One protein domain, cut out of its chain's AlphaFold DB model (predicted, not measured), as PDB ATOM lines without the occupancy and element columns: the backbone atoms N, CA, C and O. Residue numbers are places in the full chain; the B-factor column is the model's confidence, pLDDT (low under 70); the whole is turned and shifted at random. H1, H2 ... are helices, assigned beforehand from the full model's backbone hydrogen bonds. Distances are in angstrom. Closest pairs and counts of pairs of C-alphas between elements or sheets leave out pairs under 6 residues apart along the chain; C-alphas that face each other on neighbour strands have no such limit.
ATOM      1  N   SER A   2     -30.057  -0.459 -35.632       57.59
ATOM      2  CA  SER A   2     -29.866  -1.438 -36.730       57.59
ATOM      3  C   SER A   2     -30.866  -2.596 -36.757       57.59
ATOM      4  O   SER A   2     -31.298  -2.956 -37.841       57.59
ATOM      5  N   ILE A   3     -31.280  -3.143 -35.606       60.94
ATOM      6  CA  ILE A   3     -32.243  -4.262 -35.583       60.94
ATOM      7  C   ILE A   3     -33.622  -3.806 -36.077       60.94
ATOM      8  O   ILE A   3     -34.147  -4.384 -37.018       60.94
ATOM      9  N   SER A   4     -34.172  -2.708 -35.548       59.84
ATOM     10  CA  SER A   4     -35.467  -2.197 -36.026       59.84
ATOM     11  C   SER A   4     -35.441  -1.755 -37.490       59.84
ATOM     12  O   SER A   4     -36.392  -2.010 -38.216       59.84
ATOM     13  N   LYS A   5     -34.342  -1.147 -37.961       58.91
ATOM     14  CA  LYS A   5     -34.201  -0.786 -39.383       58.91
ATOM     15  C   LYS A   5     -34.079  -2.011 -40.289       58.91
ATOM     16  O   LYS A   5     -34.646  -2.012 -41.374       58.91
ATOM     17  N   GLY A   6     -33.312  -3.015 -39.867       59.78
ATOM     18  CA  GLY A   6     -32.976  -4.176 -40.689       59.78
ATOM     19  C   GLY A   6     -34.016  -5.296 -40.664       59.78
ATOM     20  O   GLY A   6     -34.156  -5.992 -41.662       59.78
ATOM     21  N   VAL A   7     -34.743  -5.455 -39.555       65.38
ATOM     22  CA  VAL A   7     -35.671  -6.576 -39.323       65.38
ATOM     23  C   VAL A   7     -37.121  -6.097 -39.272       65.38
ATOM     24  O   VAL A   7     -37.953  -6.575 -40.037       65.38
ATOM     25  N   ASP A   8     -37.417  -5.101 -38.433       60.50
ATOM     26  CA  ASP A   8     -38.802  -4.661 -38.198       60.50
ATOM     27  C   ASP A   8     -39.301  -3.638 -39.240       60.50
ATOM     28  O   ASP A   8     -40.493  -3.343 -39.281       60.50
ATOM     29  N   ARG A   9     -38.406  -3.086 -40.078       63.53
ATOM     30  CA  ARG A   9     -38.625  -2.018 -41.088       63.53
ATOM     31  C   ARG A   9     -39.202  -0.698 -40.560       63.53
ATOM     32  O   ARG A   9     -39.128   0.311 -41.254       63.53
ATOM     33  N   GLU A  10     -39.694  -0.670 -39.329       64.12
ATOM     34  CA  GLU A  10     -40.142   0.520 -38.627       64.12
ATOM     35  C   GLU A  10     -39.207   0.873 -37.475       64.12
ATOM     36  O   GLU A  10     -38.905   0.054 -36.605       64.12
ATOM     37  N   VAL A  11     -38.819   2.143 -37.417       68.75
ATOM     38  CA  VAL A  11     -38.109   2.707 -36.273       68.75
ATOM     39  C   VAL A  11     -39.052   3.664 -35.561       68.75
ATOM     40  O   VAL A  11     -39.556   4.575 -36.219       68.75
ATOM     41  N   PRO A  12     -39.275   3.504 -34.245       72.69
ATOM     42  CA  PRO A  12     -40.015   4.492 -33.474       72.69
ATOM     43  C   PRO A  12     -39.411   5.890 -33.655       72.69
ATOM     44  O   PRO A  12     -38.189   6.042 -33.736       72.69
ATOM     45  N   ALA A  13     -40.264   6.909 -33.725       71.88
ATOM     46  CA  ALA A  13     -39.880   8.303 -33.922       71.88
ATOM     47  C   ALA A  13     -40.568   9.204 -32.882       71.88
ATOM     48  O   ALA A  13     -41.546   8.801 -32.257       71.88
ATOM     49  N   GLY A  14     -40.054  10.423 -32.695       77.62
ATOM     50  CA  GLY A  14     -40.552  11.378 -31.691       77.62
ATOM     51  C   GLY A  14     -39.878  11.240 -30.322       77.62
ATOM     52  O   GLY A  14     -39.019  10.388 -30.128       77.62
ATOM     53  N   ASP A  15     -40.238  12.078 -29.352       74.25
ATOM     54  CA  ASP A  15     -39.457  12.254 -28.111       74.25
ATOM     55  C   ASP A  15     -39.340  11.000 -27.225       74.25
ATOM     56  O   ASP A  15     -38.351  10.831 -26.504       74.25
ATOM     57  N   HIS A  16     -40.296  10.074 -27.337       76.62
ATOM     58  CA  HIS A  16     -40.349   8.830 -26.561       76.62
ATOM     59  C   HIS A  16     -39.831   7.594 -27.306       76.62
ATOM     60  O   HIS A  16     -39.911   6.485 -26.776       76.62
ATOM     61  N   TRP A  17     -39.229   7.775 -28.487       84.00
ATOM     62  CA  TRP A  17     -38.855   6.666 -29.369       84.00
ATOM     63  C   TRP A  17     -38.001   5.579 -28.700       84.00
ATOM     64  O   TRP A  17     -38.106   4.406 -29.045       84.00
ATOM     65  N   HIS A  18     -37.153   5.949 -27.734       83.06
ATOM     66  CA  HIS A  18     -36.282   5.004 -27.030       83.06
ATOM     67  C   HIS A  18     -37.074   3.999 -26.183       83.06
ATOM     68  O   HIS A  18     -36.698   2.832 -26.123       83.06
ATOM     69  N   ARG A  19     -38.159   4.448 -25.538       86.00
ATOM     70  CA  ARG A  19     -39.020   3.587 -24.719       86.00
ATOM     71  C   ARG A  19     -39.803   2.640 -25.616       86.00
ATOM     72  O   ARG A  19     -39.808   1.440 -25.379       86.00
ATOM     73  N   ASP A  20     -40.374   3.174 -26.690       87.12
ATOM     74  CA  ASP A  20     -41.145   2.381 -27.646       87.12
ATOM     75  C   ASP A  20     -40.257   1.339 -28.347       87.12
ATOM     76  O   ASP A  20     -40.687   0.216 -28.600       87.12
ATOM     77  N   LEU A  21     -38.986   1.672 -28.606       89.19
ATOM     78  CA  LEU A  21     -37.997   0.712 -29.092       89.19
ATOM     79  C   LEU A  21     -37.769  -0.419 -28.086       89.19
ATOM     80  O   LEU A  21     -37.745  -1.580 -28.485       89.19
ATOM     81  N   LEU A  22     -37.593  -0.092 -26.805       91.31
ATOM     82  CA  LEU A  22     -37.347  -1.084 -25.763       91.31
ATOM     83  C   LEU A  22     -38.533  -2.041 -25.605       91.31
ATOM     84  O   LEU A  22     -38.331  -3.253 -25.582       91.31
ATOM     85  N   THR A  23     -39.759  -1.509 -25.593       89.75
ATOM     86  CA  THR A  23     -40.991  -2.309 -25.587       89.75
ATOM     87  C   THR A  23     -41.041  -3.244 -26.791       89.75
ATOM     88  O   THR A  23     -41.165  -4.452 -26.619       89.75
ATOM     89  N   ARG A  24     -40.823  -2.726 -28.008       89.06
ATOM     90  CA  ARG A  24     -40.803  -3.558 -29.221       89.06
ATOM     91  C   ARG A  24     -39.725  -4.642 -29.172       89.06
ATOM     92  O   ARG A  24     -39.933  -5.728 -29.698       89.06
ATOM     93  N   MET A  25     -38.559  -4.369 -28.586       91.00
ATOM     94  CA  MET A  25     -37.471  -5.351 -28.474       91.00
ATOM     95  C   MET A  25     -37.778  -6.478 -27.480       91.00
ATOM     96  O   MET A  25     -37.244  -7.573 -27.647       91.00
ATOM     97  N   ALA A  26     -38.633  -6.227 -26.489       93.56
ATOM     98  CA  ALA A  26     -39.089  -7.228 -25.527       93.56
ATOM     99  C   ALA A  26     -40.186  -8.150 -26.085       93.56
ATOM    100  O   ALA A  26     -40.451  -9.211 -25.526       93.56
ATOM    101  N   GLU A  27     -40.831  -7.750 -27.180       91.12
ATOM    102  CA  GLU A  27     -41.917  -8.492 -27.809       91.12
ATOM    103  C   GLU A  27     -41.405  -9.322 -28.994       91.12
ATOM    104  O   GLU A  27     -40.561  -8.881 -29.788       91.12
ATOM    105  N   ALA A  28     -41.941 -10.535 -29.126       88.69
ATOM    106  CA  ALA A  28     -41.848 -11.299 -30.362       88.69
ATOM    107  C   ALA A  28     -42.834 -10.728 -31.392       88.69
ATOM    108  O   ALA A  28     -43.944 -10.319 -31.051       88.69
ATOM    109  N   THR A  29     -42.440 -10.721 -32.659       84.88
ATOM    110  CA  THR A  29     -43.285 -10.305 -33.780       84.88
ATOM    111  C   THR A  29     -43.484 -11.475 -34.738       84.88
ATOM    112  O   THR A  29     -42.909 -12.547 -34.567       84.88
ATOM    113  N   LEU A  30     -44.273 -11.271 -35.794       81.00
ATOM    114  CA  LEU A  30     -44.406 -12.264 -36.865       81.00
ATOM    115  C   LEU A  30     -43.072 -12.558 -37.576       81.00
ATOM    116  O   LEU A  30     -42.911 -13.633 -38.140       81.00
ATOM    117  N   ASN A  31     -42.126 -11.614 -37.548       80.31
ATOM    118  CA  ASN A  31     -40.888 -11.684 -38.328       80.31
ATOM    119  C   ASN A  31     -39.649 -12.007 -37.485       80.31
ATOM    120  O   ASN A  31     -38.574 -12.210 -38.048       80.31
ATOM    121  N   ARG A  32     -39.764 -12.007 -36.152       84.69
ATOM    122  CA  ARG A  32     -38.652 -12.306 -35.251       84.69
ATOM    123  C   ARG A  32     -39.119 -12.689 -33.853       84.69
ATOM    124  O   ARG A  32     -40.136 -12.203 -33.366       84.69
ATOM    125  N   GLU A  33     -38.304 -13.469 -33.161       88.31
ATOM    126  CA  GLU A  33     -38.451 -13.650 -31.719       88.31
ATOM    127  C   GLU A  33     -38.120 -12.351 -30.954       88.31
ATOM    128  O   GLU A  33     -37.644 -11.353 -31.520       88.31
ATOM    129  N   GLN A  34     -38.400 -12.350 -29.651       91.88
ATOM    130  CA  GLN A  34     -38.012 -11.250 -28.770       91.88
ATOM    131  C   GLN A  34     -36.482 -11.092 -28.767       91.88
ATOM    132  O   GLN A  34     -35.742 -12.073 -28.704       91.88
ATOM    133  N   VAL A  35     -36.004  -9.850 -28.836       94.00
ATOM    134  CA  VAL A  35     -34.564  -9.546 -28.792       94.00
ATOM    135  C   VAL A  35     -34.067  -9.519 -27.350       94.00
ATOM    136  O   VAL A  35     -32.929  -9.886 -27.082       94.00
ATOM    137  N   LEU A  36     -34.918  -9.061 -26.434       95.19
ATOM    138  CA  LEU A  36     -34.636  -8.937 -25.010       95.19
ATOM    139  C   LEU A  36     -35.650  -9.759 -24.223       95.19
ATOM    140  O   LEU A  36     -36.831  -9.788 -24.569       95.19
ATOM    141  N   ALA A  37     -35.212 -10.399 -23.143       95.00
ATOM    142  CA  ALA A  37     -36.141 -10.954 -22.174       95.00
ATOM    143  C   ALA A  37     -36.933  -9.825 -21.498       95.00
ATOM    144  O   ALA A  37     -36.406  -8.737 -21.253       95.00
ATOM    145  N   ALA A  38     -38.188 -10.099 -21.136       92.12
ATOM    146  CA  ALA A  38     -39.060  -9.113 -20.494       92.12
ATOM    147  C   ALA A  38     -38.440  -8.512 -19.216       92.12
ATOM    148  O   ALA A  38     -38.523  -7.305 -19.005       92.12
ATOM    149  N   GLY A  39     -37.759  -9.328 -18.400       93.06
ATOM    150  CA  GLY A  39     -37.061  -8.855 -17.197       93.06
ATOM    151  C   GLY A  39     -35.909  -7.898 -17.510       93.06
ATOM    152  O   GLY A  39     -35.780  -6.853 -16.880       93.06
ATOM    153  N   THR A  40     -35.122  -8.198 -18.542       94.38
ATOM    154  CA  THR A  40     -34.012  -7.347 -18.997       94.38
ATOM    155  C   THR A  40     -34.519  -6.041 -19.588       94.38
ATOM    156  O   THR A  40     -33.977  -4.977 -19.302       94.38
ATOM    157  N   ALA A  41     -35.601  -6.090 -20.364       94.06
ATOM    158  CA  ALA A  41     -36.250  -4.890 -20.871       94.06
ATOM    159  C   ALA A  41     -36.820  -4.022 -19.739       94.06
ATOM    160  O   ALA A  41     -36.703  -2.803 -19.800       94.06
ATOM    161  N   HIS A  42     -37.383  -4.627 -18.691       92.94
ATOM    162  CA  HIS A  42     -37.855  -3.893 -17.518       92.94
ATOM    163  C   HIS A  42     -36.703  -3.159 -16.819       92.94
ATOM    164  O   HIS A  42     -36.775  -1.951 -16.634       92.94
ATOM    165  N   GLN A  43     -35.599  -3.855 -16.544       93.88
ATOM    166  CA  GLN A  43     -34.403  -3.259 -15.937       93.88
ATOM    167  C   GLN A  43     -33.821  -2.118 -16.787       93.88
ATOM    168  O   GLN A  43     -33.424  -1.081 -16.268       93.88
ATOM    169  N   LEU A  44     -33.791  -2.273 -18.115       94.00
ATOM    170  CA  LEU A  44     -33.322  -1.229 -19.031       94.00
ATOM    171  C   LEU A  44     -34.248   0.000 -19.075       94.00
ATOM    172  O   LEU A  44     -33.792   1.089 -19.442       94.00
ATOM    173  N   ALA A  45     -35.525  -0.145 -18.705       91.81
ATOM    174  CA  ALA A  45     -36.471   0.964 -18.669       91.81
ATOM    175  C   ALA A  45     -36.096   1.992 -17.591       91.81
ATOM    176  O   ALA A  45     -36.214   3.192 -17.847       91.81
ATOM    177  N   ASP A  46     -35.550   1.545 -16.457       89.88
ATOM    178  CA  ASP A  46     -35.104   2.421 -15.368       89.88
ATOM    179  C   ASP A  46     -33.964   3.347 -15.825       89.88
ATOM    180  O   ASP A  46     -33.988   4.555 -15.584       89.88
ATOM    181  N   TYR A  47     -33.020   2.829 -16.618       90.00
ATOM    182  CA  TYR A  47     -31.951   3.639 -17.217       90.00
ATOM    183  C   TYR A  47     -32.473   4.634 -18.264       90.00
ATOM    184  O   TYR A  47     -31.943   5.744 -18.389       90.00
ATOM    185  N   LEU A  48     -33.506   4.270 -19.034       87.75
ATOM    186  CA  LEU A  48     -34.155   5.205 -19.958       87.75
ATOM    187  C   LEU A  48     -34.885   6.320 -19.204       87.75
ATOM    188  O   LEU A  48     -34.795   7.480 -19.618       87.75
ATOM    189  N   GLY A  49     -35.561   5.971 -18.108       84.62
ATOM    190  CA  GLY A  49     -36.198   6.907 -17.188       84.62
ATOM    191  C   GLY A  49     -35.181   7.888 -16.617       84.62
ATOM    192  O   GLY A  49     -35.348   9.096 -16.777       84.62
ATOM    193  N   PHE A  50     -34.065   7.379 -16.094       84.75
ATOM    194  CA  PHE A  50     -32.954   8.195 -15.607       84.75
ATOM    195  C   PHE A  50     -32.400   9.134 -16.681       84.75
ATOM    196  O   PHE A  50     -32.221  10.324 -16.440       84.75
ATOM    197  N   ARG A  51     -32.181   8.647 -17.910       81.62
ATOM    198  CA  ARG A  51     -31.710   9.494 -19.017       81.62
ATOM    199  C   ARG A  51     -32.711  10.592 -19.378       81.62
ATOM    200  O   ARG A  51     -32.294  11.701 -19.722       81.62
ATOM    201  N   HIS A  52     -34.007  10.286 -19.376       79.31
ATOM    202  CA  HIS A  52     -35.051  11.277 -19.628       79.31
ATOM    203  C   HIS A  52     -35.069  12.325 -18.511       79.31
ATOM    204  O   HIS A  52     -34.947  13.515 -18.796       79.31
ATOM    205  N   PHE A  53     -35.103  11.878 -17.255       78.69
ATOM    206  CA  PHE A  53     -35.032  12.737 -16.079       78.69
ATOM    207  C   PHE A  53     -33.797  13.641 -16.112       78.69
ATOM    208  O   PHE A  53     -33.931  14.858 -16.057       78.69
ATOM    209  N   TYR A  54     -32.602  13.086 -16.312       76.56
ATOM    210  CA  TYR A  54     -31.351  13.844 -16.379       76.56
ATOM    211  C   TYR A  54     -31.368  14.914 -17.480       76.56
ATOM    212  O   TYR A  54     -30.899  16.032 -17.284       76.56
ATOM    213  N   ARG A  55     -31.936  14.600 -18.651       75.06
ATOM    214  CA  ARG A  55     -31.976  15.537 -19.782       75.06
ATOM    215  C   ARG A  55     -32.983  16.678 -19.599       75.06
ATOM    216  O   ARG A  55     -32.797  17.722 -20.217       75.06
ATOM    217  N   HIS A  56     -34.022  16.492 -18.786       72.50
ATOM    218  CA  HIS A  56     -35.082  17.488 -18.579       72.50
ATOM    219  C   HIS A  56     -35.029  18.196 -17.217       72.50
ATOM    220  O   HIS A  56     -35.612  19.268 -17.085       72.50
ATOM    221  N   SER A  57     -34.318  17.654 -16.225       66.00
ATOM    222  CA  SER A  57     -34.314  18.168 -14.847       66.00
ATOM    223  C   SER A  57     -33.374  19.349 -14.589       66.00
ATOM    224  O   SER A  57     -33.312  19.783 -13.448       66.00
ATOM    225  N   TYR A  58     -32.684  19.888 -15.613       53.81
ATOM    226  CA  TYR A  58     -31.830  21.088 -15.531       53.81
ATOM    227  C   TYR A  58     -31.150  21.245 -14.161       53.81
ATOM    228  O   TYR A  58     -31.551  22.102 -13.393       53.81
ATOM    229  N   SER A  59     -30.135  20.410 -13.897       58.06
ATOM    230  CA  SER A  59     -29.129  20.535 -12.824       58.06
ATOM    231  C   SER A  59     -29.655  21.004 -11.460       58.06
ATOM    232  O   SER A  59     -29.936  22.178 -11.316       58.06
ATOM    233  N   PHE A  60     -29.670  20.146 -10.433       57.12
ATOM    234  CA  PHE A  60     -29.045  20.473  -9.128       57.12
ATOM    235  C   PHE A  60     -29.226  19.409  -8.034       57.12
ATOM    236  O   PHE A  60     -28.529  19.489  -7.028       57.12
ATOM    237  N   PHE A  61     -30.055  18.379  -8.222       62.66
ATOM    238  CA  PHE A  61     -30.155  17.278  -7.257       62.66
ATOM    239  C   PHE A  61     -30.157  15.936  -7.986       62.66
ATOM    240  O   PHE A  61     -31.208  15.412  -8.341       62.66
ATOM    241  N   LEU A  62     -28.962  15.399  -8.252       69.62
ATOM    242  CA  LEU A  62     -28.841  13.955  -8.430       69.62
ATOM    243  C   LEU A  62     -28.955  13.334  -7.044       69.62
ATOM    244  O   LEU A  62     -28.083  13.549  -6.203       69.62
ATOM    245  N   ASP A  63     -30.039  12.603  -6.826       76.19
ATOM    246  CA  ASP A  63     -30.174  11.761  -5.653       76.19
ATOM    247  C   ASP A  63     -29.200  10.582  -5.792       76.19
ATOM    248  O   ASP A  63     -29.212   9.831  -6.774       76.19
ATOM    249  N   TRP A  64     -28.283  10.470  -4.834       79.06
ATOM    250  CA  TRP A  64     -27.290   9.403  -4.829       79.06
ATOM    251  C   TRP A  64     -27.969   8.056  -4.529       79.06
ATOM    252  O   TRP A  64     -27.596   7.040  -5.101       79.06
ATOM    253  N   ASP A  65     -29.033   8.012  -3.736       81.56
ATOM    254  CA  ASP A  65     -29.712   6.745  -3.462       81.56
ATOM    255  C   ASP A  65     -30.369   6.184  -4.740       81.56
ATOM    256  O   ASP A  65     -30.258   4.987  -5.027       81.56
ATOM    257  N   GLU A  66     -30.933   7.050  -5.591       80.75
ATOM    258  CA  GLU A  66     -31.456   6.655  -6.910       80.75
ATOM    259  C   GLU A  66     -30.341   6.197  -7.868       80.75
ATOM    260  O   GLU A  66     -30.481   5.203  -8.588       80.75
ATOM    261  N   LEU A  67     -29.196   6.886  -7.861       83.88
ATOM    262  CA  LEU A  67     -28.039   6.526  -8.683       83.88
ATOM    263  C   LEU A  67     -27.427   5.177  -8.291       83.88
ATOM    264  O   LEU A  67     -27.044   4.411  -9.179       83.88
ATOM    265  N   VAL A  68     -27.319   4.863  -6.994       88.12
ATOM    266  CA  VAL A  68     -26.810   3.559  -6.531       88.12
ATOM    267  C   VAL A  68     -27.662   2.432  -7.105       88.12
ATOM    268  O   VAL A  68     -27.103   1.448  -7.592       88.12
ATOM    269  N   GLY A  69     -28.989   2.600  -7.118       89.12
ATOM    270  CA  GLY A  69     -29.925   1.625  -7.680       89.12
ATOM    271  C   GLY A  69     -29.659   1.299  -9.154       89.12
ATOM    272  O   GLY A  69     -29.858   0.164  -9.578       89.12
ATOM    273  N   LEU A  70     -29.131   2.257  -9.921       88.88
ATOM    274  CA  LEU A  70     -28.771   2.073 -11.330       88.88
ATOM    275  C   LEU A  70     -27.334   1.571 -11.515       88.88
ATOM    276  O   LEU A  70     -27.055   0.793 -12.427       88.88
ATOM    277  N   VAL A  71     -26.393   2.019 -10.683       90.75
ATOM    278  CA  VAL A  71     -24.967   1.695 -10.843       90.75
ATOM    279  C   VAL A  71     -24.633   0.311 -10.289       90.75
ATOM    280  O   VAL A  71     -23.885  -0.426 -10.931       90.75
ATOM    281  N   ALA A  72     -25.185  -0.066  -9.134       93.75
ATOM    282  CA  ALA A  72     -24.870  -1.332  -8.475       93.75
ATOM    283  C   ALA A  72     -25.133  -2.570  -9.363       93.75
ATOM    284  O   ALA A  72     -24.228  -3.399  -9.481       93.75
ATOM    285  N   PRO A  73     -26.285  -2.695 -10.055       93.94
ATOM    286  CA  PRO A  73     -26.551  -3.837 -10.931       93.94
ATOM    287  C   PRO A  73     -26.040  -3.651 -12.370       93.94
ATOM    288  O   PRO A  73     -26.251  -4.525 -13.211       93.94
ATOM    289  N   LEU A  74     -25.362  -2.542 -12.698       93.25
ATOM    290  CA  LEU A  74     -25.044  -2.168 -14.083       93.25
ATOM    291  C   LEU A  74     -24.292  -3.264 -14.852       93.25
ATOM    292  O   LEU A  74     -24.607  -3.543 -16.009       93.25
ATOM    293  N   LEU A  75     -23.289  -3.883 -14.223       95.38
ATOM    294  CA  LEU A  75     -22.485  -4.925 -14.869       95.38
ATOM    295  C   LEU A  75     -23.296  -6.198 -15.134       95.38
ATOM    296  O   LEU A  75     -23.122  -6.827 -16.178       95.38
ATOM    297  N   GLU A  76     -24.188  -6.554 -14.213       95.94
ATOM    298  CA  GLU A  76     -25.077  -7.706 -14.346       95.94
ATOM    299  C   GLU A  76     -26.096  -7.474 -15.465       95.94
ATOM    300  O   GLU A  76     -26.211  -8.287 -16.383       95.94
ATOM    301  N   ILE A  77     -26.760  -6.317 -15.458       95.44
ATOM    302  CA  ILE A  77     -27.752  -5.943 -16.473       95.44
ATOM    303  C   ILE A  77     -27.098  -5.844 -17.852       95.44
ATOM    304  O   ILE A  77     -27.672  -6.286 -18.851       95.44
ATOM    305  N   TRP A  78     -25.867  -5.335 -17.930       95.56
ATOM    306  CA  TRP A  78     -25.096  -5.334 -19.169       95.56
ATOM    307  C   TRP A  78     -24.779  -6.750 -19.661       95.56
ATOM    308  O   TRP A  78     -24.954  -7.042 -20.848       95.56
ATOM    309  N   ALA A  79     -24.343  -7.645 -18.770       96.62
ATOM    310  CA  ALA A  79     -24.076  -9.036 -19.120       96.62
ATOM    311  C   ALA A  79     -25.344  -9.735 -19.635       96.62
ATOM    312  O   ALA A  79     -25.294 -10.383 -20.683       96.62
ATOM    313  N   GLN A  80     -26.479  -9.537 -18.963       96.25
ATOM    314  CA  GLN A  80     -27.772 -10.087 -19.366       96.25
ATOM    315  C   GLN A  80     -28.224  -9.539 -20.726       96.25
ATOM    316  O   GLN A  80     -28.576 -10.304 -21.623       96.25
ATOM    317  N   THR A  81     -28.126  -8.222 -20.921       95.69
ATOM    318  CA  THR A  81     -28.452  -7.563 -22.196       95.69
ATOM    319  C   THR A  81     -27.610  -8.131 -23.333       95.69
ATOM    320  O   THR A  81     -28.121  -8.444 -24.409       95.69
ATOM    321  N   LYS A  82     -26.305  -8.310 -23.100       96.31
ATOM    322  CA  LYS A  82     -25.396  -8.892 -24.087       96.31
ATOM    323  C   LYS A  82     -25.777 -10.335 -24.414       96.31
ATOM    324  O   LYS A  82     -25.756 -10.704 -25.585       96.31
ATOM    325  N   GLN A  83     -26.114 -11.141 -23.410       96.56
ATOM    326  CA  GLN A  83     -26.541 -12.524 -23.615       96.56
ATOM    327  C   GLN A  83     -27.830 -12.612 -24.431       96.56
ATOM    328  O   GLN A  83     -27.897 -13.419 -25.353       96.56
ATOM    329  N   ASP A  84     -28.820 -11.771 -24.139       95.62
ATOM    330  CA  ASP A  84     -30.085 -11.751 -24.872       95.62
ATOM    331  C   ASP A  84     -29.880 -11.380 -26.344       95.62
ATOM    332  O   ASP A  84     -30.338 -12.096 -27.235       95.62
ATOM    333  N   VAL A  85     -29.087 -10.337 -26.614       93.38
ATOM    334  CA  VAL A  85     -28.745  -9.947 -27.989       93.38
ATOM    335  C   VAL A  85     -27.973 -11.055 -28.705       93.38
ATOM    336  O   VAL A  85     -28.261 -11.344 -29.863       93.38
ATOM    337  N   LEU A  86     -27.004 -11.701 -28.047       93.50
ATOM    338  CA  LEU A  86     -26.258 -12.811 -28.648       93.50
ATOM    339  C   LEU A  86     -27.157 -14.014 -28.951       93.50
ATOM    340  O   LEU A  86     -27.023 -14.607 -30.016       93.50
ATOM    341  N   ARG A  87     -28.094 -14.344 -28.054       92.38
ATOM    342  CA  ARG A  87     -29.081 -15.412 -28.263       92.38
ATOM    343  C   ARG A  87     -29.967 -15.106 -29.466       92.38
ATOM    344  O   ARG A  87     -30.171 -15.972 -30.309       92.38
ATOM    345  N   PHE A  88     -30.444 -13.868 -29.565       91.25
ATOM    346  CA  PHE A  88     -31.212 -13.407 -30.715       91.25
ATOM    347  C   PHE A  88     -30.419 -13.543 -32.024       91.25
ATOM    348  O   PHE A  88     -30.925 -14.081 -33.005       91.25
ATOM    349  N   LEU A  89     -29.155 -13.102 -32.037       89.81
ATOM    350  CA  LEU A  89     -28.288 -13.195 -33.215       89.81
ATOM    351  C   LEU A  89     -27.979 -14.646 -33.617       89.81
ATOM    352  O   LEU A  89     -27.963 -14.938 -34.810       89.81
ATOM    353  N   ASP A  90     -27.770 -15.555 -32.657       88.94
ATOM    354  CA  ASP A  90     -27.618 -16.992 -32.937       88.94
ATOM    355  C   ASP A  90     -28.879 -17.562 -33.602       88.94
ATOM    356  O   ASP A  90     -28.788 -18.292 -34.592       88.94
ATOM    357  N   GLY A  91     -30.060 -17.160 -33.120       83.75
ATOM    358  CA  GLY A  91     -31.349 -17.541 -33.699       83.75
ATOM    359  C   GLY A  91     -31.515 -17.118 -35.160       83.75
ATOM    360  O   GLY A  91     -32.062 -17.882 -35.947       83.75
ATOM    361  N   LEU A  92     -30.972 -15.962 -35.563       81.00
ATOM    362  CA  LEU A  92     -31.012 -15.501 -36.961       81.00
ATOM    363  C   LEU A  92     -30.168 -16.358 -37.919       81.00
ATOM    364  O   LEU A  92     -30.403 -16.330 -39.125       81.00
ATOM    365  N   SER A  93     -29.167 -17.082 -37.409       68.19
ATOM    366  CA  SER A  93     -28.309 -17.953 -38.227       68.19
ATOM    367  C   SER A  93     -28.946 -19.311 -38.536       68.19
ATOM    368  O   SER A  93     -28.491 -20.019 -39.437       68.19
ATOM    369  N   LYS A  94     -30.014 -19.670 -37.815       61.09
ATOM    370  CA  LYS A  94     -30.793 -20.884 -38.052       61.09
ATOM    371  C   LYS A  94     -31.907 -20.551 -39.051       61.09
ATOM    372  O   LYS A  94     -32.634 -19.583 -38.831       61.09
TER     373      LYS A  94
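What this domain is: This is residues 2 to 94 of the 99 residues of an uncharacterized protein of Thermoflexia bacterium (UniProt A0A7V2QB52). The longest helix, H5, slants across one end of a helical hairpin made of H2 and H3, meeting it near the beginning of H3. Short H4 leads into H5, short H1 lies near H2, and residues 55 to 61 stick out. The printed part has 93 residues with five named helices, H1 to H5 in chain order, and no named strand; the class is all helix. The whole is only just loose, close to compact, with a radius of gyration of the C-alphas of 15.0 A, and its spans of 49 by 30 by 17 A are only just elongated.

How they stand to each other: H5, residues 74 to 93, touches H3, residues 38 to 56, with residues 77 to 81 alone, against residues 40 to 44 of H3. Their closest C-alphas, of Thr 40 and Thr 81, are 6.4 A apart, at a steep tilt of 58 degrees, opposite ways. H3 forms a hairpin with H2, residues 17 to 26: they touch at a shallow tilt of 7 degrees, opposite ways, the closest C-alphas, of Ala 26 and Ala 38, 5.4 A apart. H4, residues 64 to 71, is close to but not clearly touching H3, with the closest C-alphas, of Tyr 47 and Leu 70, 6.9 A apart; H4 and H5 meet only through their link. H1, residues 2 to 8, is close to but not clearly touching H2, with the C-alphas of Ser 4 and Leu 21 closest at 7.9 A. H2 and H5 are apart. Every O i to N i+4 pair is within hydrogen-bond range in H1 and H2; in H3 it is 13 of 15, in H4 3 of 4, in H5 15 of 16.

Where its parts are: H5 is 29.0 A long, from C-alpha 74 at (-25.044, -2.168, -14.083) to C-alpha 93 at (-28.309, -17.953, -38.227). H3 is 27.0 A and H2 14.4 A. H1 begins at C-alpha 2, (-29.866, -1.438, -36.730).

The domain as a whole: The C-alphas of Phe 60 and Lys 94, the two farthest apart, are 50.5 A apart. The printed part has no cut. The link from H2 to H3 is long; that from H4 to H5 is tight. The model's pLDDT is under 70 at residues 2 to 11, 57 to 62 and 93 to 94.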